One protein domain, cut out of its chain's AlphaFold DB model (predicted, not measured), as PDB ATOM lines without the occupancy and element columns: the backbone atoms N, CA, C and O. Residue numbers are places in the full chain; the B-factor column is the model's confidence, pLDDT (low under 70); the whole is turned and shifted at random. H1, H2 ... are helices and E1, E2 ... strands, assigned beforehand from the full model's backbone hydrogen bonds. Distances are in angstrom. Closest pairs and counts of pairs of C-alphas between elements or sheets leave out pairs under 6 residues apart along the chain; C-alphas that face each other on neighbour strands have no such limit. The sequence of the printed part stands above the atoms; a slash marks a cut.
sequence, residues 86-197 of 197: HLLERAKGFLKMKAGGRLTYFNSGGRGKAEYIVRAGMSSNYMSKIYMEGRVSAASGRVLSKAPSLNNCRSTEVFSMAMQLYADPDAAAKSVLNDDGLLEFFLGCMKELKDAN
ATOM      1  N   HIS A  86     -34.732  37.835  29.093       94.25
ATOM      2  CA  HIS A  86     -34.455  38.324  27.738       94.25
ATOM      3  C   HIS A  86     -33.900  37.223  26.811       94.25
ATOM      4  O   HIS A  86     -34.067  37.302  25.593       94.25
ATOM      5  N   LEU A  87     -33.290  36.170  27.367       95.75
ATOM      6  CA  LEU A  87     -32.819  35.019  26.600       95.75
ATOM      7  C   LEU A  87     -33.967  34.276  25.910       95.75
ATOM      8  O   LEU A  87     -33.771  33.753  24.815       95.75
ATOM      9  N   LEU A  88     -35.181  34.283  26.472       94.12
ATOM     10  CA  LEU A  88     -36.340  33.659  25.826       94.12
ATOM     11  C   LEU A  88     -36.655  34.302  24.470       94.12
ATOM     12  O   LEU A  88     -37.017  33.601  23.526       94.12
ATOM     13  N   GLU A  89     -36.458  35.614  24.331       94.62
ATOM     14  CA  GLU A  89     -36.624  36.292  23.040       94.62
ATOM     15  C   GLU A  89     -35.533  35.892  22.041       94.62
ATOM     16  O   GLU A  89     -35.811  35.690  20.856       94.62
ATOM     17  N   ARG A  90     -34.303  35.664  22.515       96.06
ATOM     18  CA  ARG A  90     -33.214  35.136  21.680       96.06
ATOM     19  C   ARG A  90     -33.491  33.709  21.225       96.06
ATOM     20  O   ARG A  90     -33.311  33.411  20.048       96.06
ATOM     21  N   ALA A  91     -33.993  32.856  22.116       96.62
ATOM     22  CA  ALA A  91     -34.400  31.494  21.784       96.62
ATOM     23  C   ALA A  91     -35.508  31.477  20.718       96.62
ATOM     24  O   ALA A  91     -35.430  30.712  19.759       96.62
ATOM     25  N   LYS A  92     -36.500  32.373  20.810       95.19
ATOM     26  CA  LYS A  92     -37.504  32.549  19.744       95.19
ATOM     27  C   LYS A  92     -36.860  32.979  18.422       95.19
ATOM     28  O   LYS A  92     -37.217  32.441  17.374       95.19
ATOM     29  N   GLY A  93     -35.909  33.915  18.459       95.06
ATOM     30  CA  GLY A  93     -35.135  34.337  17.287       95.06
ATOM     31  C   GLY A  93     -34.373  33.181  16.634       95.06
ATOM     32  O   GLY A  93     -34.473  32.986  15.422       95.06
ATOM     33  N   PHE A  94     -33.701  32.363  17.445       96.44
ATOM     34  CA  PHE A  94     -33.010  31.151  17.013       96.44
ATOM     35  C   PHE A  94     -33.962  30.158  16.331       96.44
ATOM     36  O   PHE A  94     -33.728  29.757  15.190       96.44
ATOM     37  N   LEU A  95     -35.096  29.833  16.960       96.19
ATOM     38  CA  LEU A  95     -36.087  28.921  16.376       96.19
ATOM     39  C   LEU A  95     -36.678  29.460  15.067       96.19
ATOM     40  O   LEU A  95     -36.914  28.697  14.130       96.19
ATOM     41  N   LYS A  96     -36.900  30.777  14.974       94.69
ATOM     42  CA  LYS A  96     -37.370  31.429  13.744       94.69
ATOM     43  C   LYS A  96     -36.352  31.305  12.610       94.69
ATOM     44  O   LYS A  96     -36.756  31.045  11.478       94.69
ATOM     45  N   MET A  97     -35.066  31.476  12.914       94.25
ATOM     46  CA  MET A  97     -33.970  31.291  11.961       94.25
ATOM     47  C   MET A  97     -33.924  29.841  11.461       94.25
ATOM     48  O   MET A  97     -33.990  29.610  10.255       94.25
ATOM     49  N   LYS A  98     -33.907  28.865  12.380       94.38
ATOM     50  CA  LYS A  98     -33.830  27.433  12.046       94.38
ATOM     51  C   LYS A  98     -35.044  26.916  11.273       94.38
ATOM     52  O   LYS A  98     -34.908  26.021  10.448       94.38
ATOM     53  N   ALA A  99     -36.224  27.504  11.466       92.31
ATOM     54  CA  ALA A  99     -37.422  27.144  10.708       92.31
ATOM     55  C   ALA A  99     -37.422  27.621   9.236       92.31
ATOM     56  O   ALA A  99     -38.371  27.326   8.509       92.31
ATOM     57  N   GLY A 100     -36.414  28.380   8.780       82.88
ATOM     58  CA  GLY A 100     -36.238  28.700   7.356       82.88
ATOM     59  C   GLY A 100     -37.369  29.528   6.729       82.88
ATOM     60  O   GLY A 100     -37.641  29.413   5.537       82.88
ATOM     61  N   GLY A 101     -38.063  30.351   7.523       76.62
ATOM     62  CA  GLY A 101     -39.049  31.330   7.042       76.62
ATOM     63  C   GLY A 101     -40.522  30.940   7.206       76.62
ATOM     64  O   GLY A 101     -41.352  31.837   7.372       76.62
ATOM     65  N   ARG A 102     -40.875  29.645   7.264       84.44
ATOM     66  CA  ARG A 102     -42.253  29.208   7.573       84.44
ATOM     67  C   ARG A 102     -42.312  28.430   8.881       84.44
ATOM     68  O   ARG A 102     -42.059  27.232   8.933       84.44
ATOM     69  N   LEU A 103     -42.775  29.109   9.926       90.81
ATOM     70  CA  LEU A 103     -43.038  28.480  11.215       90.81
ATOM     71  C   LEU A 103     -44.215  27.511  11.105       90.81
ATOM     72  O   LEU A 103     -45.339  27.895  10.774       90.81
ATOM     73  N   THR A 104     -43.948  26.248  11.411       91.62
ATOM     74  CA  THR A 104     -44.976  25.223  11.561       91.62
ATOM     75  C   THR A 104     -44.829  24.559  12.920       91.62
ATOM     76  O   THR A 104     -43.724  24.389  13.435       91.62
ATOM     77  N   TYR A 105     -45.970  24.212  13.503       91.12
ATOM     78  CA  TYR A 105     -46.064  23.713  14.865       91.12
ATOM     79  C   TYR A 105     -46.842  22.406  14.860       91.12
ATOM     80  O   TYR A 105     -47.801  22.256  14.100       91.12
ATOM     81  N   PHE A 106     -46.478  21.483  15.740       88.06
ATOM     82  CA  PHE A 106     -47.339  20.355  16.073       88.06
ATOM     83  C   PHE A 106     -47.447  20.213  17.585       88.06
ATOM     84  O   PHE A 106     -46.493  20.486  18.312       88.06
ATOM     85  N   ASN A 107     -48.636  19.842  18.054       86.38
ATOM     86  CA  ASN A 107     -48.865  19.600  19.471       86.38
ATOM     87  C   ASN A 107     -48.136  18.303  19.867       86.38
ATOM     88  O   ASN A 107     -48.318  17.275  19.217       86.38
ATOM     89  N   SER A 108     -47.298  18.382  20.898       88.81
ATOM     90  CA  SER A 108     -46.603  17.239  21.515       88.81
ATOM     91  C   SER A 108     -47.099  16.948  22.929       88.81
ATOM     92  O   SER A 108     -46.744  15.930  23.519       88.81
ATOM     93  N   GLY A 109     -47.923  17.841  23.477       83.31
ATOM     94  CA  GLY A 109     -48.530  17.695  24.780       83.31
ATOM     95  C   GLY A 109     -49.662  16.677  24.780       83.31
ATOM     96  O   GLY A 109     -50.378  16.473  23.799       83.31
ATOM     97  N   GLY A 110     -49.864  16.064  25.944       81.50
ATOM     98  CA  GLY A 110     -51.078  15.308  26.224       81.50
ATOM     99  C   GLY A 110     -52.315  16.208  26.320       81.50
ATOM    100  O   GLY A 110     -52.256  17.436  26.213       81.50
ATOM    101  N   ARG A 111     -53.469  15.591  26.590       82.06
ATOM    102  CA  ARG A 111     -54.718  16.324  26.841       82.06
ATOM    103  C   ARG A 111     -54.518  17.376  27.935       82.06
ATOM    104  O   ARG A 111     -53.904  17.100  28.962       82.06
ATOM    105  N   GLY A 112     -55.031  18.583  27.704       80.88
ATOM    106  CA  GLY A 112     -54.883  19.705  28.635       80.88
ATOM    107  C   GLY A 112     -53.540  20.441  28.577       80.88
ATOM    108  O   GLY A 112     -53.421  21.496  29.195       80.88
ATOM    109  N   LYS A 113     -52.542  19.944  27.832       86.25
ATOM    110  CA  LYS A 113     -51.199  20.534  27.788       86.25
ATOM    111  C   LYS A 113     -50.966  21.300  26.491       86.25
ATOM    112  O   LYS A 113     -51.122  20.764  25.397       86.25
ATOM    113  N   ALA A 114     -50.569  22.561  26.619       89.06
ATOM    114  CA  ALA A 114     -50.284  23.445  25.495       89.06
ATOM    115  C   ALA A 114     -48.795  23.396  25.103       89.06
ATOM    116  O   ALA A 114     -48.114  24.420  25.054       89.06
ATOM    117  N   GLU A 115     -48.295  22.186  24.855       91.88
ATOM    118  CA  GLU A 115     -46.894  21.918  24.519       91.88
ATOM    119  C   GLU A 115     -46.760  21.657  23.021       91.88
ATOM    120  O   GLU A 115     -47.410  20.767  22.469       91.88
ATOM    121  N   TYR A 116     -45.909  22.419  22.345       91.88
ATOM    122  CA  TYR A 116     -45.751  22.347  20.896       91.88
ATOM    123  C   TYR A 116     -44.290  22.217  20.527       91.88
ATOM    124  O   TYR A 116     -43.423  22.671  21.258       91.88
ATOM    125  N   ILE A 117     -44.032  21.633  19.366       94.00
ATOM    126  CA  ILE A 117     -42.707  21.588  18.760       94.00
ATOM    127  C   ILE A 117     -42.723  22.496  17.539       94.00
ATOM    128  O   ILE A 117     -43.622  22.385  16.696       94.00
ATOM    129  N   VAL A 118     -41.731  23.376  17.432       94.75
ATOM    130  CA  VAL A 118     -41.456  24.114  16.197       94.75
ATOM    131  C   VAL A 118     -40.698  23.187  15.253       94.75
ATOM    132  O   VAL A 118     -39.646  22.654  15.611       94.75
ATOM    133  N   ARG A 119     -41.210  22.976  14.037       92.44
ATOM    134  CA  ARG A 119     -40.483  22.192  13.029       92.44
ATOM    135  C   ARG A 119     -39.304  23.015  12.515       92.44
ATOM    136  O   ARG A 119     -39.488  23.896  11.682       92.44
ATOM    137  N   ALA A 120     -38.121  22.724  13.045       89.88
ATOM    138  CA  ALA A 120     -36.899  23.484  12.790       89.88
ATOM    139  C   ALA A 120     -35.717  22.607  12.325       89.88
ATOM    140  O   ALA A 120     -34.587  23.073  12.303       89.88
ATOM    141  N   GLY A 121     -35.975  21.341  11.971       87.88
ATOM    142  CA  GLY A 121     -34.951  20.427  11.442       87.88
ATOM    143  C   GLY A 121     -33.883  19.998  12.452       87.88
ATOM    144  O   GLY A 121     -32.822  19.564  12.033       87.88
ATOM    145  N   MET A 122     -34.158  20.128  13.751       91.44
ATOM    146  CA  MET A 122     -33.207  19.809  14.820       91.44
ATOM    147  C   MET A 122     -33.059  18.295  15.018       91.44
ATOM    148  O   MET A 122     -34.040  17.553  14.886       91.44
ATOM    149  N   SER A 123     -31.878  17.854  15.452       93.25
ATOM    150  CA  SER A 123     -31.573  16.461  15.813       93.25
ATOM    151  C   SER A 123     -32.472  15.902  16.926       93.25
ATOM    152  O   SER A 123     -32.726  14.697  16.985       93.25
ATOM    153  N   SER A 124     -33.010  16.777  17.783       93.50
ATOM    154  CA  SER A 124     -34.031  16.450  18.776       93.50
ATOM    155  C   SER A 124     -35.173  17.457  18.742       93.50
ATOM    156  O   SER A 124     -34.973  18.660  18.903       93.50
ATOM    157  N   ASN A 125     -36.407  16.953  18.649       93.56
ATOM    158  CA  ASN A 125     -37.612  17.777  18.781       93.56
ATOM    159  C   ASN A 125     -37.660  18.523  20.122       93.56
ATOM    160  O   ASN A 125     -38.268  19.586  20.208       93.56
ATOM    161  N   TYR A 126     -37.037  17.983  21.174       93.94
ATOM    162  CA  TYR A 126     -37.086  18.603  22.493       93.94
ATOM    163  C   TYR A 126     -36.398  19.978  22.499       93.94
ATOM    164  O   TYR A 126     -36.900  20.896  23.134       93.94
ATOM    165  N   MET A 127     -35.371  20.172  21.663       96.06
ATOM    166  CA  MET A 127     -34.662  21.450  21.484       96.06
ATOM    167  C   MET A 127     -35.536  22.571  20.911       96.06
ATOM    168  O   MET A 127     -35.194  23.744  21.030       96.06
ATOM    169  N   SER A 128     -36.653  22.235  20.265       95.56
ATOM    170  CA  SER A 128     -37.582  23.203  19.678       95.56
ATOM    171  C   SER A 128     -38.963  23.172  20.324       95.56
ATOM    172  O   SER A 128     -39.942  23.685  19.761       95.56
ATOM    173  N   LYS A 129     -39.056  22.580  21.518       95.50
ATOM    174  CA  LYS A 129     -40.287  22.550  22.292       95.50
ATOM    175  C   LYS A 129     -40.568  23.910  22.925       95.50
ATOM    176  O   LYS A 129     -39.700  24.573  23.492       95.50
ATOM    177  N   ILE A 130     -41.827  24.309  22.834       93.62
ATOM    178  CA  ILE A 130     -42.361  25.552  23.369       93.62
ATOM    179  C   ILE A 130     -43.613  25.278  24.201       93.62
ATOM    180  O   ILE A 130     -44.410  24.379  23.911       93.62
ATOM    181  N   TYR A 131     -43.808  26.113  25.212       91.06
ATOM    182  CA  TYR A 131     -44.977  26.103  26.080       91.06
ATOM    183  C   TYR A 131     -45.813  27.339  25.779       91.06
ATOM    184  O   TYR A 131     -45.362  28.468  25.981       91.06
ATOM    185  N   MET A 132     -47.024  27.135  25.276       87.38
ATOM    186  CA  MET A 132     -47.953  28.230  25.008       87.38
ATOM    187  C   MET A 132     -48.654  28.645  26.303       87.38
ATOM    188  O   MET A 132     -49.009  27.803  27.123       87.38
ATOM    189  N   GLU A 133     -48.948  29.936  26.448       76.19
ATOM    190  CA  GLU A 133     -49.783  30.445  27.553       76.19
ATOM    191  C   GLU A 133     -51.275  30.080  27.391       76.19
ATOM    192  O   GLU A 133     -52.104  30.305  28.272       76.19
ATOM    193  N   GLY A 134     -51.628  29.518  26.234       69.38
ATOM    194  CA  GLY A 134     -52.977  29.124  25.869       69.38
ATOM    195  C   GLY A 134     -53.504  27.886  26.601       69.38
ATOM    196  O   GLY A 134     -52.759  27.067  27.132       69.38
ATOM    197  N   ARG A 135     -54.828  27.712  26.575       70.69
ATOM    198  CA  ARG A 135     -55.508  26.523  27.112       70.69
ATOM    199  C   ARG A 135     -55.724  25.482  26.017       70.69
ATOM    200  O   ARG A 135     -56.141  25.816  24.905       70.69
ATOM    201  N   VAL A 136     -55.496  24.217  26.358       79.25
ATOM    202  CA  VAL A 136     -55.889  23.041  25.570       79.25
ATOM    203  C   VAL A 136     -56.969  22.300  26.351       79.25
ATOM    204  O   VAL A 136     -56.911  22.218  27.575       79.25
ATOM    205  N   SER A 137     -57.982  21.781  25.663       75.50
ATOM    206  CA  SER A 137     -59.056  21.024  26.302       75.50
ATOM    207  C   SER A 137     -58.522  19.726  26.900       75.50
ATOM    208  O   SER A 137     -57.904  18.918  26.202       75.50
ATOM    209  N   ALA A 138     -58.820  19.493  28.178       80.62
ATOM    210  CA  ALA A 138     -58.547  18.219  28.836       80.62
ATOM    211  C   ALA A 138     -59.436  17.077  28.302       80.62
ATOM    212  O   ALA A 138     -59.035  15.918  28.342       80.62
ATOM    213  N   ALA A 139     -60.618  17.393  27.761       79.75
ATOM    214  CA  ALA A 139     -61.549  16.394  27.236       79.75
ATOM    215  C   ALA A 139     -61.230  16.006  25.785       79.75
ATOM    216  O   ALA A 139     -61.191  14.824  25.449       79.75
ATOM    217  N   SER A 140     -60.983  16.996  24.921       77.06
ATOM    218  CA  SER A 140     -60.869  16.782  23.472       77.06
ATOM    219  C   SER A 140     -59.466  16.988  22.902       77.06
ATOM    220  O   SER A 140     -59.257  16.715  21.725       77.06
ATOM    221  N   GLY A 141     -58.514  17.516  23.682       74.44
ATOM    222  CA  GLY A 141     -57.179  17.881  23.187       74.44
ATOM    223  C   GLY A 141     -57.170  19.060  22.203       74.44
ATOM    224  O   GLY A 141     -56.113  19.433  21.701       74.44
ATOM    225  N   ARG A 142     -58.330  19.671  21.924       76.31
ATOM    226  CA  ARG A 142     -58.437  20.832  21.032       76.31
ATOM    227  C   ARG A 142     -57.862  22.080  21.692       76.31
ATOM    228  O   ARG A 142     -58.037  22.291  22.893       76.31
ATOM    229  N   VAL A 143     -57.226  22.931  20.895       74.88
ATOM    230  CA  VAL A 143     -56.777  24.256  21.333       74.88
ATOM    231  C   VAL A 143     -58.009  25.108  21.632       74.88
ATOM    232  O   VAL A 143     -58.871  25.270  20.774       74.88
ATOM    233  N   LEU A 144     -58.110  25.620  22.858       69.38
ATOM    234  CA  LEU A 144     -59.221  26.463  23.324       69.38
ATOM    235  C   LEU A 144     -58.886  27.961  23.256       69.38
ATOM    236  O   LEU A 144     -59.623  28.795  23.767       69.38
ATOM    237  N   SER A 145     -57.730  28.299  22.696       73.31
ATOM    238  CA  SER A 145     -57.141  29.637  22.709       73.31
ATOM    239  C   SER A 145     -56.477  29.949  21.362       73.31
ATOM    240  O   SER A 145     -56.742  29.267  20.371       73.31
ATOM    241  N   LYS A 146     -55.646  30.999  21.307       75.62
ATOM    242  CA  LYS A 146     -54.962  31.442  20.083       75.62
ATOM    243  C   LYS A 146     -54.127  30.318  19.459       75.62
ATOM    244  O   LYS A 146     -53.604  29.451  20.158       75.62
ATOM    245  N   ALA A 147     -53.979  30.377  18.137       79.56
ATOM    246  CA  ALA A 147     -53.109  29.469  17.401       79.56
ATOM    247  C   ALA A 147     -51.656  29.528  17.928       79.56
ATOM    248  O   ALA A 147     -51.224  30.591  18.396       79.56
ATOM    249  N   PRO A 148     -50.894  28.420  17.842       82.44
ATOM    250  CA  PRO A 148     -49.486  28.391  18.231       82.44
ATOM    251  C   PRO A 148     -48.678  29.476  17.517       82.44
ATOM    252  O   PRO A 148     -48.789  29.656  16.304       82.44
ATOM    253  N   SER A 149     -47.877  30.214  18.282       87.88
ATOM    254  CA  SER A 149     -47.037  31.295  17.775       87.88
ATOM    255  C   SER A 149     -45.877  31.544  18.727       87.88
ATOM    256  O   SER A 149     -46.091  31.627  19.938       87.88
ATOM    257  N   LEU A 150     -44.679  31.752  18.174       90.06
ATOM    258  CA  LEU A 150     -43.497  32.151  18.941       90.06
ATOM    259  C   LEU A 150     -43.699  33.452  19.739       90.06
ATOM    260  O   LEU A 150     -43.047  33.648  20.759       90.06
ATOM    261  N   ASN A 151     -44.635  34.317  19.339       86.75
ATOM    262  CA  ASN A 151     -44.898  35.570  20.055       86.75
ATOM    263  C   ASN A 151     -45.596  35.358  21.412       86.75
ATOM    264  O   ASN A 151     -45.491  36.221  22.273       86.75
ATOM    265  N   ASN A 152     -46.292  34.231  21.620       84.25
ATOM    266  CA  ASN A 152     -47.096  33.965  22.826       84.25
ATOM    267  C   ASN A 152     -46.690  32.643  23.500       84.25
ATOM    268  O   ASN A 152     -47.540  31.846  23.914       84.25
ATOM    269  N   CYS A 153     -45.390  32.367  23.540       89.81
ATOM    270  CA  CYS A 153     -44.858  31.146  24.122       89.81
ATOM    271  C   CYS A 153     -43.637  31.410  24.998       89.81
ATOM    272  O   CYS A 153     -42.974  32.445  24.900       89.81
ATOM    273  N   ARG A 154     -43.294  30.394  25.786       90.25
ATOM    274  CA  ARG A 154     -41.998  30.252  26.440       90.25
ATOM    275  C   ARG A 154     -41.225  29.141  25.732       90.25
ATOM    276  O   ARG A 154     -41.722  28.020  25.632       90.25
ATOM    277  N   SER A 155     -40.050  29.460  25.202       92.38
ATOM    278  CA  SER A 155     -39.163  28.533  24.485       92.38
ATOM    279  C   SER A 155     -38.073  28.007  25.415       92.38
ATOM    280  O   SER A 155     -36.886  28.215  25.171       92.38
ATOM    281  N   THR A 156     -38.503  27.402  26.521       91.38
ATOM    282  CA  THR A 156     -37.624  27.131  27.662       91.38
ATOM    283  C   THR A 156     -36.655  25.987  27.423       91.38
ATOM    284  O   THR A 156     -35.560  25.960  27.972       91.38
ATOM    285  N   GLU A 157     -37.027  25.069  26.529       96.06
ATOM    286  CA  GLU A 157     -36.195  23.909  26.224       96.06
ATOM    287  C   GLU A 157     -34.957  24.238  25.388       96.06
ATOM    288  O   GLU A 157     -34.042  23.430  25.304       96.06
ATOM    289  N   VAL A 158     -34.885  25.423  24.768       96.94
ATOM    290  CA  VAL A 158     -33.719  25.801  23.954       96.94
ATOM    291  C   VAL A 158     -32.465  25.872  24.832       96.94
ATOM    292  O   VAL A 158     -31.442  25.282  24.495       96.94
ATOM    293  N   PHE A 159     -32.540  26.553  25.978       96.62
ATOM    294  CA  PHE A 159     -31.384  26.724  26.864       96.62
ATOM    295  C   PHE A 159     -31.113  25.504  27.742       96.62
ATOM    296  O   PHE A 159     -29.947  25.151  27.916       96.62
ATOM    297  N   SER A 160     -32.150  24.833  28.254       96.50
ATOM    298  CA  SER A 160     -31.965  23.592  29.018       96.50
ATOM    299  C   SER A 160     -31.339  22.493  28.158       96.50
ATOM    300  O   SER A 160     -30.381  21.849  28.586       96.50
ATOM    301  N   MET A 161     -31.763  22.350  26.899       97.31
ATOM    302  CA  MET A 161     -31.130  21.405  25.981       97.31
ATOM    303  C   MET A 161     -29.724  21.818  25.572       97.31
ATOM    304  O   MET A 161     -28.858  20.954  25.494       97.31
ATOM    305  N   ALA A 162     -29.460  23.104  25.336       96.44
ATOM    306  CA  ALA A 162     -28.106  23.544  25.012       96.44
ATOM    307  C   ALA A 162     -27.115  23.275  26.157       96.44
ATOM    308  O   ALA A 162     -25.998  22.825  25.909       96.44
ATOM    309  N   MET A 163     -27.542  23.485  27.406       95.31
ATOM    310  CA  MET A 163     -26.753  23.143  28.592       95.31
ATOM    311  C   MET A 163     -26.517  21.641  28.713       95.31
ATOM    312  O   MET A 163     -25.400  21.216  29.003       95.31
ATOM    313  N   GLN A 164     -27.541  20.833  28.442       94.75
ATOM    314  CA  GLN A 164     -27.398  19.384  28.403       94.75
ATOM    315  C   GLN A 164     -26.394  18.944  27.324       94.75
ATOM    316  O   GLN A 164     -25.529  18.122  27.609       94.75
ATOM    317  N   LEU A 165     -26.463  19.516  26.115       95.25
ATOM    318  CA  LEU A 165     -25.496  19.246  25.047       95.25
ATOM    319  C   LEU A 165     -24.078  19.638  25.460       95.25
ATOM    320  O   LEU A 165     -23.149  18.878  25.228       95.25
ATOM    321  N   TYR A 166     -23.899  20.800  26.089       92.88
ATOM    322  CA  TYR A 166     -22.581  21.249  26.540       92.88
ATOM    323  C   TYR A 166     -21.911  20.246  27.497       92.88
ATOM    324  O   TYR A 166     -20.687  20.120  27.514       92.88
ATOM    325  N   ALA A 167     -22.712  19.530  28.282       91.75
ATOM    326  CA  ALA A 167     -22.244  18.542  29.243       91.75
ATOM    327  C   ALA A 167     -22.129  17.112  28.700       91.75
ATOM    328  O   ALA A 167     -21.529  16.268  29.361       91.75
ATOM    329  N   ASP A 168     -22.685  16.834  27.522       92.31
ATOM    330  CA  ASP A 168     -22.702  15.512  26.898       92.31
ATOM    331  C   ASP A 168     -21.978  15.575  25.539       92.31
ATOM    332  O   ASP A 168     -22.578  15.974  24.535       92.31
ATOM    333  N   PRO A 169     -20.687  15.186  25.478       91.38
ATOM    334  CA  PRO A 169     -19.893  15.247  24.251       91.38
ATOM    335  C   PRO A 169     -20.488  14.466  23.075       91.38
ATOM    336  O   PRO A 169     -20.369  14.903  21.929       91.38
ATOM    337  N   ASP A 170     -21.159  13.342  23.334       92.19
ATOM    338  CA  ASP A 170     -21.755  12.516  22.283       92.19
ATOM    339  C   ASP A 170     -23.008  13.185  21.712       92.19
ATOM    340  O   ASP A 170     -23.233  13.186  20.494       92.19
ATOM    341  N   ALA A 171     -23.835  13.776  22.577       91.94
ATOM    342  CA  ALA A 171     -24.984  14.560  22.144       91.94
ATOM    343  C   ALA A 171     -24.542  15.842  21.419       91.94
ATOM    344  O   ALA A 171     -25.105  16.172  20.371       91.94
ATOM    345  N   ALA A 172     -23.505  16.522  21.919       94.94
ATOM    346  CA  ALA A 172     -22.897  17.677  21.267       94.94
ATOM    347  C   ALA A 172     -22.406  17.335  19.858       94.94
ATOM    348  O   ALA A 172     -22.758  18.028  18.903       94.94
ATOM    349  N   ALA A 173     -21.663  16.235  19.704       95.25
ATOM    350  CA  ALA A 173     -21.168  15.785  18.408       95.25
ATOM    351  C   ALA A 173     -22.315  15.533  17.419       95.25
ATOM    352  O   ALA A 173     -22.267  16.004  16.284       95.25
ATOM    353  N   LYS A 174     -23.388  14.857  17.851       94.44
ATOM    354  CA  LYS A 174     -24.585  14.651  17.015       94.44
ATOM    355  C   LYS A 174     -25.240  15.968  16.614       94.44
ATOM    356  O   LYS A 174     -25.703  16.085  15.484       94.44
ATOM    357  N   SER A 175     -25.296  16.939  17.519       95.81
ATOM    358  CA  SER A 175     -25.892  18.247  17.250       95.81
ATOM    359  C   SER A 175     -25.091  19.030  16.204       95.81
ATOM    360  O   SER A 175     -25.665  19.541  15.242       95.81
ATOM    361  N   VAL A 176     -23.759  19.025  16.330       95.62
ATOM    362  CA  VAL A 176     -22.833  19.650  15.370       95.62
ATOM    363  C   VAL A 176     -22.911  18.974  14.001       95.62
ATOM    364  O   VAL A 176     -23.033  19.652  12.985       95.62
ATOM    365  N   LEU A 177     -22.901  17.637  13.952       96.00
ATOM    366  CA  LEU A 177     -22.985  16.886  12.693       96.00
ATOM    367  C   LEU A 177     -24.317  17.095  11.951       96.00
ATOM    368  O   LEU A 177     -24.353  16.962  10.730       96.00
ATOM    369  N   ASN A 178     -25.391  17.419  12.673       95.44
ATOM    370  CA  ASN A 178     -26.704  17.718  12.098       95.44
ATOM    371  C   ASN A 178     -26.916  19.209  11.787       95.44
ATOM    372  O   ASN A 178     -28.006  19.575  11.353       95.44
ATOM    373  N   ASP A 179     -25.905  20.058  11.997       95.38
ATOM    374  CA  ASP A 179     -26.007  21.511  11.828       95.38
ATOM    375  C   ASP A 179     -27.167  22.119  12.642       95.38
ATOM    376  O   ASP A 179     -27.920  22.975  12.181       95.38
ATOM    377  N   ASP A 180     -27.362  21.668  13.883       96.31
ATOM    378  CA  ASP A 180     -28.418  22.217  14.742       96.31
ATOM    379  C   ASP A 180     -28.180  23.701  15.068       96.31
ATOM    380  O   ASP A 180     -29.137  24.467  15.193       96.31
ATOM    381  N   GLY A 181     -26.914  24.110  15.215       96.44
ATOM    382  CA  GLY A 181     -26.505  25.471  15.585       96.44
ATOM    383  C   GLY A 181     -26.801  25.857  17.042       96.44
ATOM    384  O   GLY A 181     -26.674  27.028  17.414       96.44
ATOM    385  N   LEU A 182     -27.274  24.909  17.863       97.00
ATOM    386  CA  LEU A 182     -27.752  25.178  19.222       97.00
ATOM    387  C   LEU A 182     -26.607  25.509  20.188       97.00
ATOM    388  O   LEU A 182     -26.750  26.406  21.020       97.00
ATOM    389  N   LEU A 183     -25.475  24.812  20.068       95.75
ATOM    390  CA  LEU A 183     -24.298  25.045  20.908       95.75
ATOM    391  C   LEU A 183     -23.666  26.408  20.616       95.75
ATOM    392  O   LEU A 183     -23.350  27.147  21.543       95.75
ATOM    393  N   GLU A 184     -23.539  26.780  19.346       95.94
ATOM    394  CA  GLU A 184     -22.991  28.062  18.905       95.94
ATOM    395  C   GLU A 184     -23.865  29.224  19.386       95.94
ATOM    396  O   GLU A 184     -23.364  30.194  19.961       95.94
ATOM    397  N   PHE A 185     -25.185  29.097  19.211       97.31
ATOM    398  CA  PHE A 185     -26.160  30.053  19.732       97.31
ATOM    399  C   PHE A 185     -26.027  30.224  21.252       97.31
ATOM    400  O   PHE A 185     -25.989  31.349  21.762       97.31
ATOM    401  N   PHE A 186     -25.934  29.107  21.972       96.38
ATOM    402  CA  PHE A 186     -25.812  29.091  23.421       96.38
ATOM    403  C   PHE A 186     -24.516  29.744  23.905       96.38
ATOM    404  O   PHE A 186     -24.570  30.648  24.740       96.38
ATOM    405  N   LEU A 187     -23.367  29.356  23.346       95.38
ATOM    406  CA  LEU A 187     -22.064  29.920  23.700       95.38
ATOM    407  C   LEU A 187     -22.009  31.430  23.433       95.38
ATOM    408  O   LEU A 187     -21.464  32.172  24.251       95.38
ATOM    409  N   GLY A 188     -22.628  31.901  22.345       96.81
ATOM    410  CA  GLY A 188     -22.776  33.331  22.067       96.81
ATOM    411  C   GLY A 188     -23.570  34.066  23.151       96.81
ATOM    412  O   GLY A 188     -23.143  35.122  23.619       96.81
ATOM    413  N   CYS A 189     -24.683  33.488  23.611       96.81
ATOM    414  CA  CYS A 189     -25.470  34.059  24.707       96.81
ATOM    415  C   CYS A 189     -24.706  34.049  26.040       96.81
ATOM    416  O   CYS A 189     -24.755  35.031  26.773       96.81
ATOM    417  N   MET A 190     -23.989  32.966  26.359       96.06
ATOM    418  CA  MET A 190     -23.216  32.875  27.605       96.06
ATOM    419  C   MET A 190     -22.055  33.868  27.625       96.06
ATOM    420  O   MET A 190     -21.810  34.502  28.649       96.06
ATOM    421  N   LYS A 191     -21.380  34.056  26.484       95.44
ATOM    422  CA  LYS A 191     -20.356  35.093  26.336       95.44
ATOM    423  C   LYS A 191     -20.923  36.481  26.620       95.44
ATOM    424  O   LYS A 191     -20.306  37.229  27.365       95.44
ATOM    425  N   GLU A 192     -22.092  36.806  26.075       94.44
ATOM    426  CA  GLU A 192     -22.734  38.093  26.347       94.44
ATOM    427  C   GLU A 192     -23.063  38.281  27.831       94.44
ATOM    428  O   GLU A 192     -22.767  39.336  28.381       94.44
ATOM    429  N   LEU A 193     -23.626  37.262  28.496       94.62
ATOM    430  CA  LEU A 193     -23.888  37.331  29.938       94.62
ATOM    431  C   LEU A 193     -22.609  37.567  30.743       94.62
ATOM    432  O   LEU A 193     -22.619  38.327  31.707       94.62
ATOM    433  N   LYS A 194     -21.518  36.909  30.346       92.81
ATOM    434  CA  LYS A 194     -20.221  37.054  31.000       92.81
ATOM    435  C   LYS A 194     -19.611  38.437  30.778       92.81
ATOM    436  O   LYS A 194     -19.035  38.969  31.710       92.81
ATOM    437  N   ASP A 195     -19.726  38.991  29.574       92.88
ATOM    438  CA  ASP A 195     -19.177  40.308  29.232       92.88
ATOM    439  C   ASP A 195     -20.016  41.468  29.816       92.88
ATOM    440  O   ASP A 195     -19.543  42.601  29.878       92.88
ATOM    441  N   ALA A 196     -21.264  41.206  30.221       86.44
ATOM    442  CA  ALA A 196     -22.151  42.185  30.851       86.44
ATOM    443  C   ALA A 196     -21.906  42.378  32.364       86.44
ATOM    444  O   ALA A 196     -22.480  43.302  32.943       86.44
ATOM    445  N   ASN A 197     -21.086  41.519  32.982       67.88
ATOM    446  CA  ASN A 197     -20.713  41.535  34.402       67.88
ATOM    447  C   ASN A 197     -19.223  41.850  34.579       67.88
ATOM    448  O   ASN A 197     -18.888  42.458  35.619       67.88
TER     449      ASN A 197
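This is residues 86 to 197 of the 197 residues of an uncharacterized protein of Klebsiella pneumoniae (UniProt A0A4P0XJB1). A small three-stranded sheet, E1, E2 and E3, lies toward one end and the helices H3, H4 and H5 toward the other, with short H2 between; H1 and H5 run side by side in opposite ways at a shallow tilt of 29 degrees, and H3 stands about perpendicular to both, packing on H2 and on residues 182 to 186 of H5. Beyond the sheet, the long loop of residues 133 to 156 reaches out to Ala 139. The printed part has 112 residues, in the order H1 E1 E2 H2 E3 H3 H4 H5; the sheet order is E1 E2 E3, antiparallel, and the class is mostly helix. It is compact, with a radius of gyration of the C-alphas of 14.8 A and spans of 45 by 31 by 26 A.

E1, residues 105 to 107, and E2, residues 115 to 118, form a hairpin, with N 106 and O 117 3.1 A apart. E3, residues 129 to 132, is E2's other antiparallel neighbour, with N 130 and O 116 2.8 A apart. H2, residues 125 to 128, touches H3, residues 157 to 167; their closest C-alphas, Met 127 and Val 158, are 5.1 A apart. H5, residues 182 to 195, touches H3 with residues 182 to 186 alone, about perpendicular at 89 degrees; the closest C-alphas, Ala 162 and Leu 183, are 5.8 A apart. H4, residues 169 to 177, touches H3 only at the corner, the closest C-alphas, Leu 165 and Ala 172, being 4.8 A apart. H1, residues 86 to 98, only grazes the sheet, and is close but not clearly touching H5, at a shallow tilt of 29 degrees, opposite ways; the closest C-alphas, Phe 94 and Phe 185, are 7.5 A apart. Every O i to N i+4 pair is within hydrogen-bond range in H1, H3, H4 and H5; H2 is too short for one.

H1 spans 19.1 A from C-alpha 86 at (-34.455, 38.324, 27.738). E1, E2 and E3 span 6.8, 10.2 and 9.9 A, and H2 5.5 A. H3 spans 15.2 A and H4 12.1 A. H5 spans 20.1 A, to C-alpha 195 at (-19.177, 40.308, 29.232).

The C-alphas farthest apart, those of Ala 139 and Asp 195, are 48.7 A apart. The printed part has no cut. The link from E3 to H3 is long, with 24 residues. Residues 134, 144 and 197 have pLDDT under 70.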